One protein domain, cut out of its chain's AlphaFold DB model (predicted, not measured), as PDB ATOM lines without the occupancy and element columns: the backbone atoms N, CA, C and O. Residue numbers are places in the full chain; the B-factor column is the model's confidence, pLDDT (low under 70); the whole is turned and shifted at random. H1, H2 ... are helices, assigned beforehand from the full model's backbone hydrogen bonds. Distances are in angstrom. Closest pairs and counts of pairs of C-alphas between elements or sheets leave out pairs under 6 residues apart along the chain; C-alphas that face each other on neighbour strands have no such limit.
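AT A GLANCE: This is residues 119 to 200 of the 338 residues of the protein "Curli production assembly/transport component CsgG" of Donghicola tyrosinivorans (UniProt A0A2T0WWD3). This is a long, uneven helical hairpin: the very long helix H1 runs the length of the model, and the much shorter H2 folds back beside its later part after a loop of residues 166 to 180 at one end. The first part of H1, residues 119 to 142, stands free and sticks out as a single helical arm. The printed part has 82 residues with two named helices, H1 then H2, and no named strand; the class is all helix. The whole is extended, with a radius of gyration of the C-alphas of 22.3 A, and its C-alphas span 76 by 21 by 11 A, a rod.

IN THESE COORDINATES: H1 holds residues 119 to 165 and is 68.6 A long from first to last C-alpha. It begins at C-alpha 119, at (5.470, -76.389, 37.071), and ends at C-alpha 165, at (51.998, -34.458, 8.969). Residues 166 to 180 belong to no named element. H2 holds residues 181 to 198, is 25.9 A long and ends at C-alpha 198, at (26.701, -45.440, 13.884).

HOW THE PARTS SIT: H1 touches H2 with residues 148 to 162 alone, with 10 pairs of C-alphas within 8 A. Their closest C-alphas, those of Thr 148 and Ile 196, are 6.3 A apart. The two helices run opposite ways at a shallow tilt of 19 degrees and form a helical hairpin. Their centres are 22.6 A apart. In H1 and H2 every O i to N i+4 pair is within hydrogen-bond range.

THE WHOLE: The two C-alphas farthest apart are those of Gln 119 and Thr 176, 76.2 A. Without residues 119 to 142 the body has 58 residues and spans 40 by 20 by 11 A. The link from H1 to H2, 15 residues, is long. The printed part has no cut. The mean pLDDT of the printed part is 93.0, and no printed residue is under 70.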
ATOM      1  N   GLN A 119       4.805 -77.487  36.379       95.44
ATOM      2  CA  GLN A 119       5.470 -76.389  37.071       95.44
ATOM      3  C   GLN A 119       6.990 -76.463  36.891       95.44
ATOM      4  O   GLN A 119       7.580 -75.497  36.409       95.44
ATOM      5  N   GLU A 120       7.612 -77.614  37.157       94.19
ATOM      6  CA  GLU A 120       9.053 -77.809  36.939       94.19
ATOM      7  C   GLU A 120       9.447 -77.594  35.471       94.19
ATOM      8  O   GLU A 120      10.437 -76.932  35.162       94.19
ATOM      9  N   ARG A 121       8.627 -78.057  34.523       92.81
ATOM     10  CA  ARG A 121       8.875 -77.823  33.091       92.81
ATOM     11  C   ARG A 121       8.769 -76.349  32.700       92.81
ATOM     12  O   ARG A 121       9.545 -75.892  31.855       92.81
ATOM     13  N   ARG A 122       7.839 -75.596  33.295       90.69
ATOM     14  CA  ARG A 122       7.743 -74.138  33.111       90.69
ATOM     15  C   ARG A 122       8.974 -73.437  33.678       90.69
ATOM     16  O   ARG A 122       9.493 -72.551  33.009       90.69
ATOM     17  N   LEU A 123       9.473 -73.866  34.840       91.38
ATOM     18  CA  LEU A 123      10.713 -73.340  35.423       91.38
ATOM     19  C   LEU A 123      11.910 -73.580  34.498       91.38
ATOM     20  O   LEU A 123      12.628 -72.633  34.189       91.38
ATOM     21  N   ILE A 124      12.072 -74.799  33.975       90.12
ATOM     22  CA  ILE A 124      13.137 -75.135  33.014       90.12
ATOM     23  C   ILE A 124      13.039 -74.261  31.758       90.12
ATOM     24  O   ILE A 124      14.039 -73.723  31.289       90.12
ATOM     25  N   THR A 125      11.832 -74.101  31.213       88.25
ATOM     26  CA  THR A 125      11.609 -73.291  30.004       88.25
ATOM     27  C   THR A 125      11.900 -71.809  30.262       88.25
ATOM     28  O   THR A 125      12.509 -71.143  29.423       88.25
ATOM     29  N   GLY A 126      11.508 -71.296  31.433       88.50
ATOM     30  CA  GLY A 126      11.813 -69.938  31.877       88.50
ATOM     31  C   GLY A 126      13.316 -69.705  32.006       88.50
ATOM     32  O   GLY A 126      13.838 -68.787  31.380       88.50
ATOM     33  N   GLN A 127      14.027 -70.587  32.716       88.25
ATOM     34  CA  GLN A 127      15.487 -70.525  32.863       88.25
ATOM     35  C   GLN A 127      16.200 -70.567  31.509       88.25
ATOM     36  O   GLN A 127      17.041 -69.720  31.232       88.25
ATOM     37  N   ALA A 128      15.809 -71.488  30.623       86.38
ATOM     38  CA  ALA A 128      16.396 -71.589  29.289       86.38
ATOM     39  C   ALA A 128      16.184 -70.315  28.451       86.38
ATOM     40  O   ALA A 128      17.050 -69.946  27.656       86.38
ATOM     41  N   THR A 129      15.045 -69.640  28.624       86.75
ATOM     42  CA  THR A 129      14.741 -68.374  27.942       86.75
ATOM     43  C   THR A 129      15.555 -67.219  28.526       86.75
ATOM     44  O   THR A 129      16.117 -66.428  27.770       86.75
ATOM     45  N   GLU A 130      15.679 -67.137  29.854       87.75
ATOM     46  CA  GLU A 130      16.529 -66.142  30.516       87.75
ATOM     47  C   GLU A 130      18.003 -66.299  30.134       87.75
ATOM     48  O   GLU A 130      18.674 -65.310  29.841       87.75
ATOM     49  N   ASP A 131      18.511 -67.529  30.105       88.50
ATOM     50  CA  ASP A 131      19.894 -67.810  29.727       88.50
ATOM     51  C   ASP A 131      20.154 -67.439  28.265       88.50
ATOM     52  O   ASP A 131      21.175 -66.817  27.960       88.50
ATOM     53  N   ALA A 132      19.206 -67.730  27.367       87.31
ATOM     54  CA  ALA A 132      19.271 -67.289  25.975       87.31
ATOM     55  C   ALA A 132      19.288 -65.755  25.864       87.31
ATOM     56  O   ALA A 132      20.103 -65.198  25.125       87.31
ATOM     57  N   GLN A 133      18.455 -65.059  26.642       88.69
ATOM     58  CA  GLN A 133      18.432 -63.599  26.679       88.69
ATOM     59  C   GLN A 133      19.752 -63.017  27.206       88.69
ATOM     60  O   GLN A 133      20.279 -62.067  26.629       88.69
ATOM     61  N   ARG A 134      20.313 -63.575  28.286       89.69
ATOM     62  CA  ARG A 134      21.603 -63.133  28.847       89.69
ATOM     63  C   ARG A 134      22.740 -63.356  27.857       89.69
ATOM     64  O   ARG A 134      23.543 -62.444  27.658       89.69
ATOM     65  N   ALA A 135      22.781 -64.525  27.219       90.50
ATOM     66  CA  ALA A 135      23.771 -64.846  26.198       90.50
ATOM     67  C   ALA A 135      23.686 -63.871  25.013       90.50
ATOM     68  O   ALA A 135      24.714 -63.349  24.586       90.50
ATOM     69  N   HIS A 136      22.473 -63.558  24.547       90.31
ATOM     70  CA  HIS A 136      22.238 -62.585  23.476       90.31
ATOM     71  C   HIS A 136      22.724 -61.179  23.850       90.31
ATOM     72  O   HIS A 136      23.500 -60.565  23.117       90.31
ATOM     73  N   THR A 137      22.341 -60.678  25.027       91.75
ATOM     74  CA  THR A 137      22.805 -59.370  25.516       91.75
ATOM     75  C   THR A 137      24.329 -59.336  25.651       91.75
ATOM     76  O   THR A 137      24.966 -58.346  25.294       91.75
ATOM     77  N   GLN A 138      24.943 -60.421  26.134       92.81
ATOM     78  CA  GLN A 138      26.396 -60.517  26.243       92.81
ATOM     79  C   GLN A 138      27.074 -60.511  24.867       92.81
ATOM     80  O   GLN A 138      28.085 -59.825  24.707       92.81
ATOM     81  N   SER A 139      26.517 -61.209  23.870       93.06
ATOM     82  CA  SER A 139      27.042 -61.169  22.500       93.06
ATOM     83  C   SER A 139      26.910 -59.786  21.867       93.06
ATOM     84  O   SER A 139      27.859 -59.321  21.239       93.06
ATOM     85  N   GLU A 140      25.799 -59.082  22.099       94.12
ATOM     86  CA  GLU A 140      25.595 -57.729  21.575       94.12
ATOM     87  C   GLU A 140      26.549 -56.717  22.213       94.12
ATOM     88  O   GLU A 140      27.156 -55.904  21.518       94.12
ATOM     89  N   ARG A 141      26.780 -56.813  23.526       94.31
ATOM     90  CA  ARG A 141      27.796 -56.001  24.209       94.31
ATOM     91  C   ARG A 141      29.200 -56.283  23.699       94.31
ATOM     92  O   ARG A 141      29.977 -55.350  23.508       94.31
ATOM     93  N   ALA A 142      29.530 -57.554  23.478       96.19
ATOM     94  CA  ALA A 142      30.823 -57.946  22.933       96.19
ATOM     95  C   ALA A 142      31.019 -57.415  21.504       96.19
ATOM     96  O   ALA A 142      32.098 -56.903  21.195       96.19
ATOM     97  N   ARG A 143      29.974 -57.464  20.665       95.62
ATOM     98  CA  ARG A 143      29.956 -56.862  19.325       95.62
ATOM     99  C   ARG A 143      30.216 -55.359  19.394       95.62
ATOM    100  O   ARG A 143      31.201 -54.899  18.824       95.62
ATOM    101  N   ILE A 144      29.403 -54.620  20.152       96.00
ATOM    102  CA  ILE A 144      29.527 -53.159  20.300       96.00
ATOM    103  C   ILE A 144      30.916 -52.778  20.811       96.00
ATOM    104  O   ILE A 144      31.534 -51.856  20.282       96.00
ATOM    105  N   LYS A 145      31.435 -53.497  21.815       96.62
ATOM    106  CA  LYS A 145      32.784 -53.266  22.337       96.62
ATOM    107  C   LYS A 145      33.841 -53.475  21.254       96.62
ATOM    108  O   LYS A 145      34.703 -52.626  21.085       96.62
ATOM    109  N   THR A 146      33.759 -54.577  20.512       97.81
ATOM    110  CA  THR A 146      34.721 -54.902  19.449       97.81
ATOM    111  C   THR A 146      34.699 -53.854  18.335       97.81
ATOM    112  O   THR A 146      35.755 -53.408  17.893       97.81
ATOM    113  N   GLU A 147      33.509 -53.422  17.909       96.88
ATOM    114  CA  GLU A 147      33.352 -52.360  16.910       96.88
ATOM    115  C   GLU A 147      33.887 -51.013  17.428       96.88
ATOM    116  O   GLU A 147      34.603 -50.317  16.709       96.88
ATOM    117  N   THR A 148      33.612 -50.672  18.693       97.19
ATOM    118  CA  THR A 148      34.103 -49.438  19.331       97.19
ATOM    119  C   THR A 148      35.627 -49.437  19.426       97.19
ATOM    120  O   THR A 148      36.258 -48.480  18.991       97.19
ATOM    121  N   ASP A 149      36.228 -50.519  19.928       97.50
ATOM    122  CA  ASP A 149      37.683 -50.665  20.049       97.50
ATOM    123  C   ASP A 149      38.370 -50.561  18.673       97.50
ATOM    124  O   ASP A 149      39.450 -49.978  18.552       97.50
ATOM    125  N   GLY A 150      37.733 -51.087  17.620       97.62
ATOM    126  CA  GLY A 150      38.189 -50.927  16.239       97.62
ATOM    127  C   GLY A 150      38.210 -49.462  15.794       97.62
ATOM    128  O   GLY A 150      39.221 -48.995  15.274       97.62
ATOM    129  N   ILE A 151      37.135 -48.714  16.066       97.50
ATOM    130  CA  ILE A 151      37.057 -47.278  15.753       97.50
ATOM    131  C   ILE A 151      38.103 -46.482  16.537       97.50
ATOM    132  O   ILE A 151      38.741 -45.606  15.958       97.50
ATOM    133  N   GLU A 152      38.302 -46.766  17.827       97.50
ATOM    134  CA  GLU A 152      39.325 -46.082  18.631       97.50
ATOM    135  C   GLU A 152      40.720 -46.286  18.047       97.50
ATOM    136  O   GLU A 152      41.477 -45.328  17.897       97.50
ATOM    137  N   LYS A 153      41.039 -47.520  17.648       98.19
ATOM    138  CA  LYS A 153      42.316 -47.847  17.017       98.19
ATOM    139  C   LYS A 153      42.503 -47.111  15.687       98.19
ATOM    140  O   LYS A 153      43.592 -46.605  15.413       98.19
ATOM    141  N   ASP A 154      41.453 -47.026  14.872       97.19
ATOM    142  CA  ASP A 154      41.481 -46.270  13.617       97.19
ATOM    143  C   ASP A 154      41.714 -44.773  13.877       97.19
ATOM    144  O   ASP A 154      42.539 -44.139  13.213       97.19
ATOM    145  N   VAL A 155      41.025 -44.204  14.872       97.81
ATOM    146  CA  VAL A 155      41.174 -42.799  15.280       97.81
ATOM    147  C   VAL A 155      42.577 -42.520  15.818       97.81
ATOM    148  O   VAL A 155      43.163 -41.497  15.470       97.81
ATOM    149  N   GLU A 156      43.150 -43.424  16.610       96.81
ATOM    150  CA  GLU A 156      44.523 -43.315  17.108       96.81
ATOM    151  C   GLU A 156      45.540 -43.328  15.959       96.81
ATOM    152  O   GLU A 156      46.433 -42.478  15.906       96.81
ATOM    153  N   GLY A 157      45.362 -44.221  14.981       97.38
ATOM    154  CA  GLY A 157      46.188 -44.258  13.773       97.38
ATOM    155  C   GLY A 157      46.094 -42.965  12.955       97.38
ATOM    156  O   GLY A 157      47.116 -42.413  12.537       97.38
ATOM    157  N   LEU A 158      44.880 -42.438  12.765       97.38
ATOM    158  CA  LEU A 158      44.658 -41.146  12.109       97.38
ATOM    159  C   LEU A 158      45.317 -40.000  12.882       97.38
ATOM    160  O   LEU A 158      45.976 -39.159  12.274       97.38
ATOM    161  N   ARG A 159      45.204 -39.989  14.213       96.94
ATOM    162  CA  ARG A 159      45.834 -38.987  15.081       96.94
ATOM    163  C   ARG A 159      47.355 -39.012  14.971       96.94
ATOM    164  O   ARG A 159      47.968 -37.957  14.840       96.94
ATOM    165  N   ALA A 160      47.962 -40.197  14.978       95.69
ATOM    166  CA  ALA A 160      49.403 -40.351  14.805       95.69
ATOM    167  C   ALA A 160      49.869 -39.842  13.430       95.69
ATOM    168  O   ALA A 160      50.894 -39.168  13.331       95.69
ATOM    169  N   ASN A 161      49.097 -40.114  12.373       94.69
ATOM    170  CA  ASN A 161      49.379 -39.585  11.039       94.69
ATOM    171  C   ASN A 161      49.238 -38.056  10.988       94.69
ATOM    172  O   ASN A 161      50.091 -37.400  10.398       94.69
ATOM    173  N   ILE A 162      48.221 -37.485  11.647       94.56
ATOM    174  CA  ILE A 162      48.075 -36.030  11.795       94.56
ATOM    175  C   ILE A 162      49.319 -35.458  12.486       94.56
ATOM    176  O   ILE A 162      49.949 -34.558  11.951       94.56
ATOM    177  N   TYR A 163      49.748 -36.001  13.625       94.31
ATOM    178  CA  TYR A 163      50.939 -35.487  14.312       94.31
ATOM    179  C   TYR A 163      52.215 -35.547  13.473       94.31
ATOM    180  O   TYR A 163      52.993 -34.591  13.507       94.31
ATOM    181  N   ARG A 164      52.391 -36.596  12.668       93.00
ATOM    182  CA  ARG A 164      53.500 -36.695  11.711       93.00
ATOM    183  C   ARG A 164      53.417 -35.634  10.615       93.00
ATOM    184  O   ARG A 164      54.405 -34.971  10.321       93.00
ATOM    185  N   ASP A 165      52.233 -35.434  10.040       92.81
ATOM    186  CA  ASP A 165      51.998 -34.458   8.969       92.81
ATOM    187  C   ASP A 165      52.243 -33.010   9.421       92.81
ATOM    188  O   ASP A 165      52.694 -32.183   8.628       92.81
ATOM    189  N   TYR A 166      51.988 -32.715  10.696       93.94
ATOM    190  CA  TYR A 166      52.254 -31.418  11.322       93.94
ATOM    191  C   TYR A 166      53.660 -31.308  11.944       93.94
ATOM    192  O   TYR A 166      53.980 -30.274  12.528       93.94
ATOM    193  N   GLY A 167      54.504 -32.341  11.832       90.00
ATOM    194  CA  GLY A 167      55.865 -32.361  12.380       90.00
ATOM    195  C   GLY A 167      55.939 -32.276  13.910       90.00
ATOM    196  O   GLY A 167      56.967 -31.885  14.460       90.00
ATOM    197  N   VAL A 168      54.851 -32.617  14.609       90.19
ATOM    198  CA  VAL A 168      54.746 -32.547  16.079       90.19
ATOM    199  C   VAL A 168      55.590 -33.632  16.746       90.19
ATOM    200  O   VAL A 168      56.104 -33.435  17.843       90.19
ATOM    201  N   ASP A 169      55.749 -34.774  16.078       83.50
ATOM    202  CA  ASP A 169      56.538 -35.909  16.561       83.50
ATOM    203  C   ASP A 169      58.061 -35.689  16.462       83.50
ATOM    204  O   ASP A 169      58.831 -36.498  16.979       83.50
ATOM    205  N   GLY A 170      58.504 -34.601  15.818       79.50
ATOM    206  CA  GLY A 170      59.916 -34.264  15.637       79.50
ATOM    207  C   GLY A 170      60.670 -35.181  14.667       79.50
ATOM    208  O   GLY A 170      61.889 -35.065  14.551       79.50
ATOM    209  N   LEU A 171      59.974 -36.086  13.970       83.50
ATOM    210  CA  LEU A 171      60.579 -37.057  13.053       83.50
ATOM    211  C   LEU A 171      60.596 -36.565  11.599       83.50
ATOM    212  O   LEU A 171      61.451 -36.990  10.820       83.50
ATOM    213  N   GLN A 172      59.660 -35.691  11.214       83.88
ATOM    214  CA  GLN A 172      59.541 -35.116   9.867       83.88
ATOM    215  C   GLN A 172      59.176 -33.625   9.930       83.88
ATOM    216  O   GLN A 172      58.597 -33.154  10.907       83.88
ATOM    217  N   ALA A 173      59.519 -32.866   8.884       83.44
ATOM    218  CA  ALA A 173      59.102 -31.469   8.764       83.44
ATOM    219  C   ALA A 173      57.601 -31.377   8.440       83.44
ATOM    220  O   ALA A 173      57.088 -32.170   7.649       83.44
ATOM    221  N   ALA A 174      56.921 -30.383   9.017       88.31
ATOM    222  CA  ALA A 174      55.503 -30.142   8.772       88.31
ATOM    223  C   ALA A 174      55.217 -29.930   7.275       88.31
ATOM    224  O   ALA A 174      55.939 -29.199   6.587       88.31
ATOM    225  N   LYS A 175      54.140 -30.541   6.767       90.44
ATOM    226  CA  LYS A 175      53.679 -30.312   5.392       90.44
ATOM    227  C   LYS A 175      53.200 -28.866   5.220       90.44
ATOM    228  O   LYS A 175      52.704 -28.231   6.148       90.44
ATOM    229  N   THR A 176      53.329 -28.340   4.006       88.31
ATOM    230  CA  THR A 176      52.920 -26.974   3.656       88.31
ATOM    231  C   THR A 176      51.413 -26.867   3.384       88.31
ATOM    232  O   THR A 176      50.786 -27.822   2.933       88.31
ATOM    233  N   ASN A 177      50.833 -25.683   3.628       89.56
ATOM    234  CA  ASN A 177      49.415 -25.349   3.390       89.56
ATOM    235  C   ASN A 177      48.381 -26.198   4.163       89.56
ATOM    236  O   ASN A 177      47.272 -26.420   3.672       89.56
ATOM    237  N   LEU A 178      48.712 -26.663   5.370       89.50
ATOM    238  CA  LEU A 178      47.755 -27.349   6.244       89.50
ATOM    239  C   LEU A 178      46.876 -26.354   7.038       89.50
ATOM    240  O   LEU A 178      47.361 -25.285   7.414       89.50
ATOM    241  N   PRO A 179      45.606 -26.698   7.341       93.88
ATOM    242  CA  PRO A 179      44.783 -25.964   8.312       93.88
ATOM    243  C   PRO A 179      45.428 -25.925   9.710       93.88
ATOM    244  O   PRO A 179      46.316 -26.736   9.974       93.88
ATOM    245  N   PRO A 180      44.966 -25.077  10.650       95.19
ATOM    246  CA  PRO A 180      45.387 -25.144  12.054       95.19
ATOM    247  C   PRO A 180      45.190 -26.546  12.648       95.19
ATOM    248  O   PRO A 180      44.165 -27.191  12.407       95.19
ATOM    249  N   ILE A 181      46.163 -27.026  13.428       92.81
ATOM    250  CA  ILE A 181      46.147 -28.395  13.963       92.81
ATOM    251  C   ILE A 181      44.951 -28.634  14.889       92.81
ATOM    252  O   ILE A 181      44.352 -29.707  14.858       92.81
ATOM    253  N   GLU A 182      44.548 -27.620  15.653       93.69
ATOM    254  CA  GLU A 182      43.402 -27.668  16.559       93.69
ATOM    255  C   GLU A 182      42.109 -27.963  15.792       93.69
ATOM    256  O   GLU A 182      41.303 -28.785  16.223       93.69
ATOM    257  N   GLN A 183      41.940 -27.354  14.613       95.62
ATOM    258  CA  GLN A 183      40.781 -27.590  13.751       95.62
ATOM    259  C   GLN A 183      40.775 -29.019  13.194       95.62
ATOM    260  O   GLN A 183      39.720 -29.649  13.096       95.62
ATOM    261  N   THR A 184      41.943 -29.546  12.826       95.25
ATOM    262  CA  THR A 184      42.077 -30.915  12.313       95.25
ATOM    263  C   THR A 184      41.782 -31.953  13.399       95.25
ATOM    264  O   THR A 184      41.096 -32.938  13.124       95.25
ATOM    265  N   LEU A 185      42.228 -31.715  14.636       95.50
ATOM    266  CA  LEU A 185      41.921 -32.573  15.784       95.50
ATOM    267  C   LEU A 185      40.434 -32.517  16.164       95.50
ATOM    268  O   LEU A 185      39.830 -33.563  16.368       95.50
ATOM    269  N   ASP A 186      39.812 -31.337  16.157       97.25
ATOM    270  CA  ASP A 186      38.368 -31.208  16.399       97.25
ATOM    271  C   ASP A 186      37.530 -31.942  15.332       97.25
ATOM    272  O   ASP A 186      36.547 -32.623  15.636       97.25
ATOM    273  N   ASN A 187      37.939 -31.871  14.061       96.88
ATOM    274  CA  ASN A 187      37.305 -32.648  12.996       96.88
ATOM    275  C   ASN A 187      37.459 -34.164  13.217       96.88
ATOM    276  O   ASN A 187      36.520 -34.913  12.936       96.88
ATOM    277  N   LEU A 188      38.611 -34.618  13.725       97.31
ATOM    278  CA  LEU A 188      38.840 -36.018  14.082       97.31
ATOM    279  C   LEU A 188      37.939 -36.453  15.247       97.31
ATOM    280  O   LEU A 188      37.344 -37.529  15.181       97.31
ATOM    281  N   ASP A 189      37.772 -35.611  16.265       96.88
ATOM    282  CA  ASP A 189      36.885 -35.887  17.398       96.88
ATOM    283  C   ASP A 189      35.418 -35.970  16.953       96.88
ATOM    284  O   ASP A 189      34.692 -36.895  17.336       96.88
ATOM    285  N   ARG A 190      34.981 -35.069  16.061       97.69
ATOM    286  CA  ARG A 190      33.648 -35.136  15.435       97.69
ATOM    287  C   ARG A 190      33.472 -36.396  14.587       97.69
ATOM    288  O   ARG A 190      32.409 -37.019  14.631       97.69
ATOM    289  N   TYR A 191      34.503 -36.798  13.843       97.06
ATOM    290  CA  TYR A 191      34.511 -38.054  13.093       97.06
ATOM    291  C   TYR A 191      34.365 -39.265  14.024       97.06
ATOM    292  O   TYR A 191      33.484 -40.095  13.794       97.06
ATOM    293  N   ARG A 192      35.156 -39.331  15.105       97.62
ATOM    294  CA  ARG A 192      35.076 -40.380  16.133       97.62
ATOM    295  C   ARG A 192      33.668 -40.471  16.714       97.62
ATOM    296  O   ARG A 192      33.078 -41.549  16.717       97.62
ATOM    297  N   ALA A 193      33.111 -39.345  17.163       96.75
ATOM    298  CA  ALA A 193      31.787 -39.304  17.778       96.75
ATOM    299  C   ALA A 193      30.696 -39.823  16.829       96.75
ATOM    300  O   ALA A 193      29.850 -40.622  17.230       96.75
ATOM    301  N   ARG A 194      30.754 -39.428  15.548       97.44
ATOM    302  CA  ARG A 194      29.829 -39.916  14.521       97.44
ATOM    303  C   ARG A 194      29.968 -41.424  14.309       97.44
ATOM    304  O   ARG A 194      28.963 -42.124  14.350       97.44
ATOM    305  N   ARG A 195      31.192 -41.935  14.146       97.38
ATOM    306  CA  ARG A 195      31.442 -43.370  13.926       97.38
ATOM    307  C   ARG A 195      30.951 -44.224  15.095       97.38
ATOM    308  O   ARG A 195      30.284 -45.225  14.867       97.38
ATOM    309  N   ILE A 196      31.203 -43.803  16.336       94.56
ATOM    310  CA  ILE A 196      30.690 -44.501  17.527       94.56
ATOM    311  C   ILE A 196      29.154 -44.480  17.552       94.56
ATOM    312  O   ILE A 196      28.532 -45.482  17.893       94.56
ATOM    313  N   SER A 197      28.521 -43.372  17.148       94.25
ATOM    314  CA  SER A 197      27.054 -43.291  17.088       94.25
ATOM    315  C   SER A 197      26.421 -44.214  16.033       94.25
ATOM    316  O   SER A 197      25.279 -44.633  16.207       94.25
ATOM    317  N   GLU A 198      27.160 -44.565  14.973       95.00
ATOM    318  CA  GLU A 198      26.701 -45.440  13.884       95.00
ATOM    319  C   GLU A 198      26.629 -46.927  14.283       95.00
ATOM    320  O   GLU A 198      25.847 -47.656  13.677       95.00
ATOM    321  N   ILE A 199      27.370 -47.377  15.310       92.94
ATOM    322  CA  ILE A 199      27.333 -48.773  15.814       92.94
ATOM    323  C   ILE A 199      25.909 -49.185  16.239       92.94
ATOM    324  O   ILE A 199      25.508 -50.348  16.127       92.94
ATOM    325  N   GLY A 200      25.120 -48.217  16.714       87.94
ATOM    326  CA  GLY A 200      23.773 -48.448  17.225       87.94
ATOM    327  C   GLY A 200      23.747 -48.987  18.660       87.94
ATOM    328  O   GLY A 200      24.770 -49.176  19.314       87.94
TER     329      GLY A 200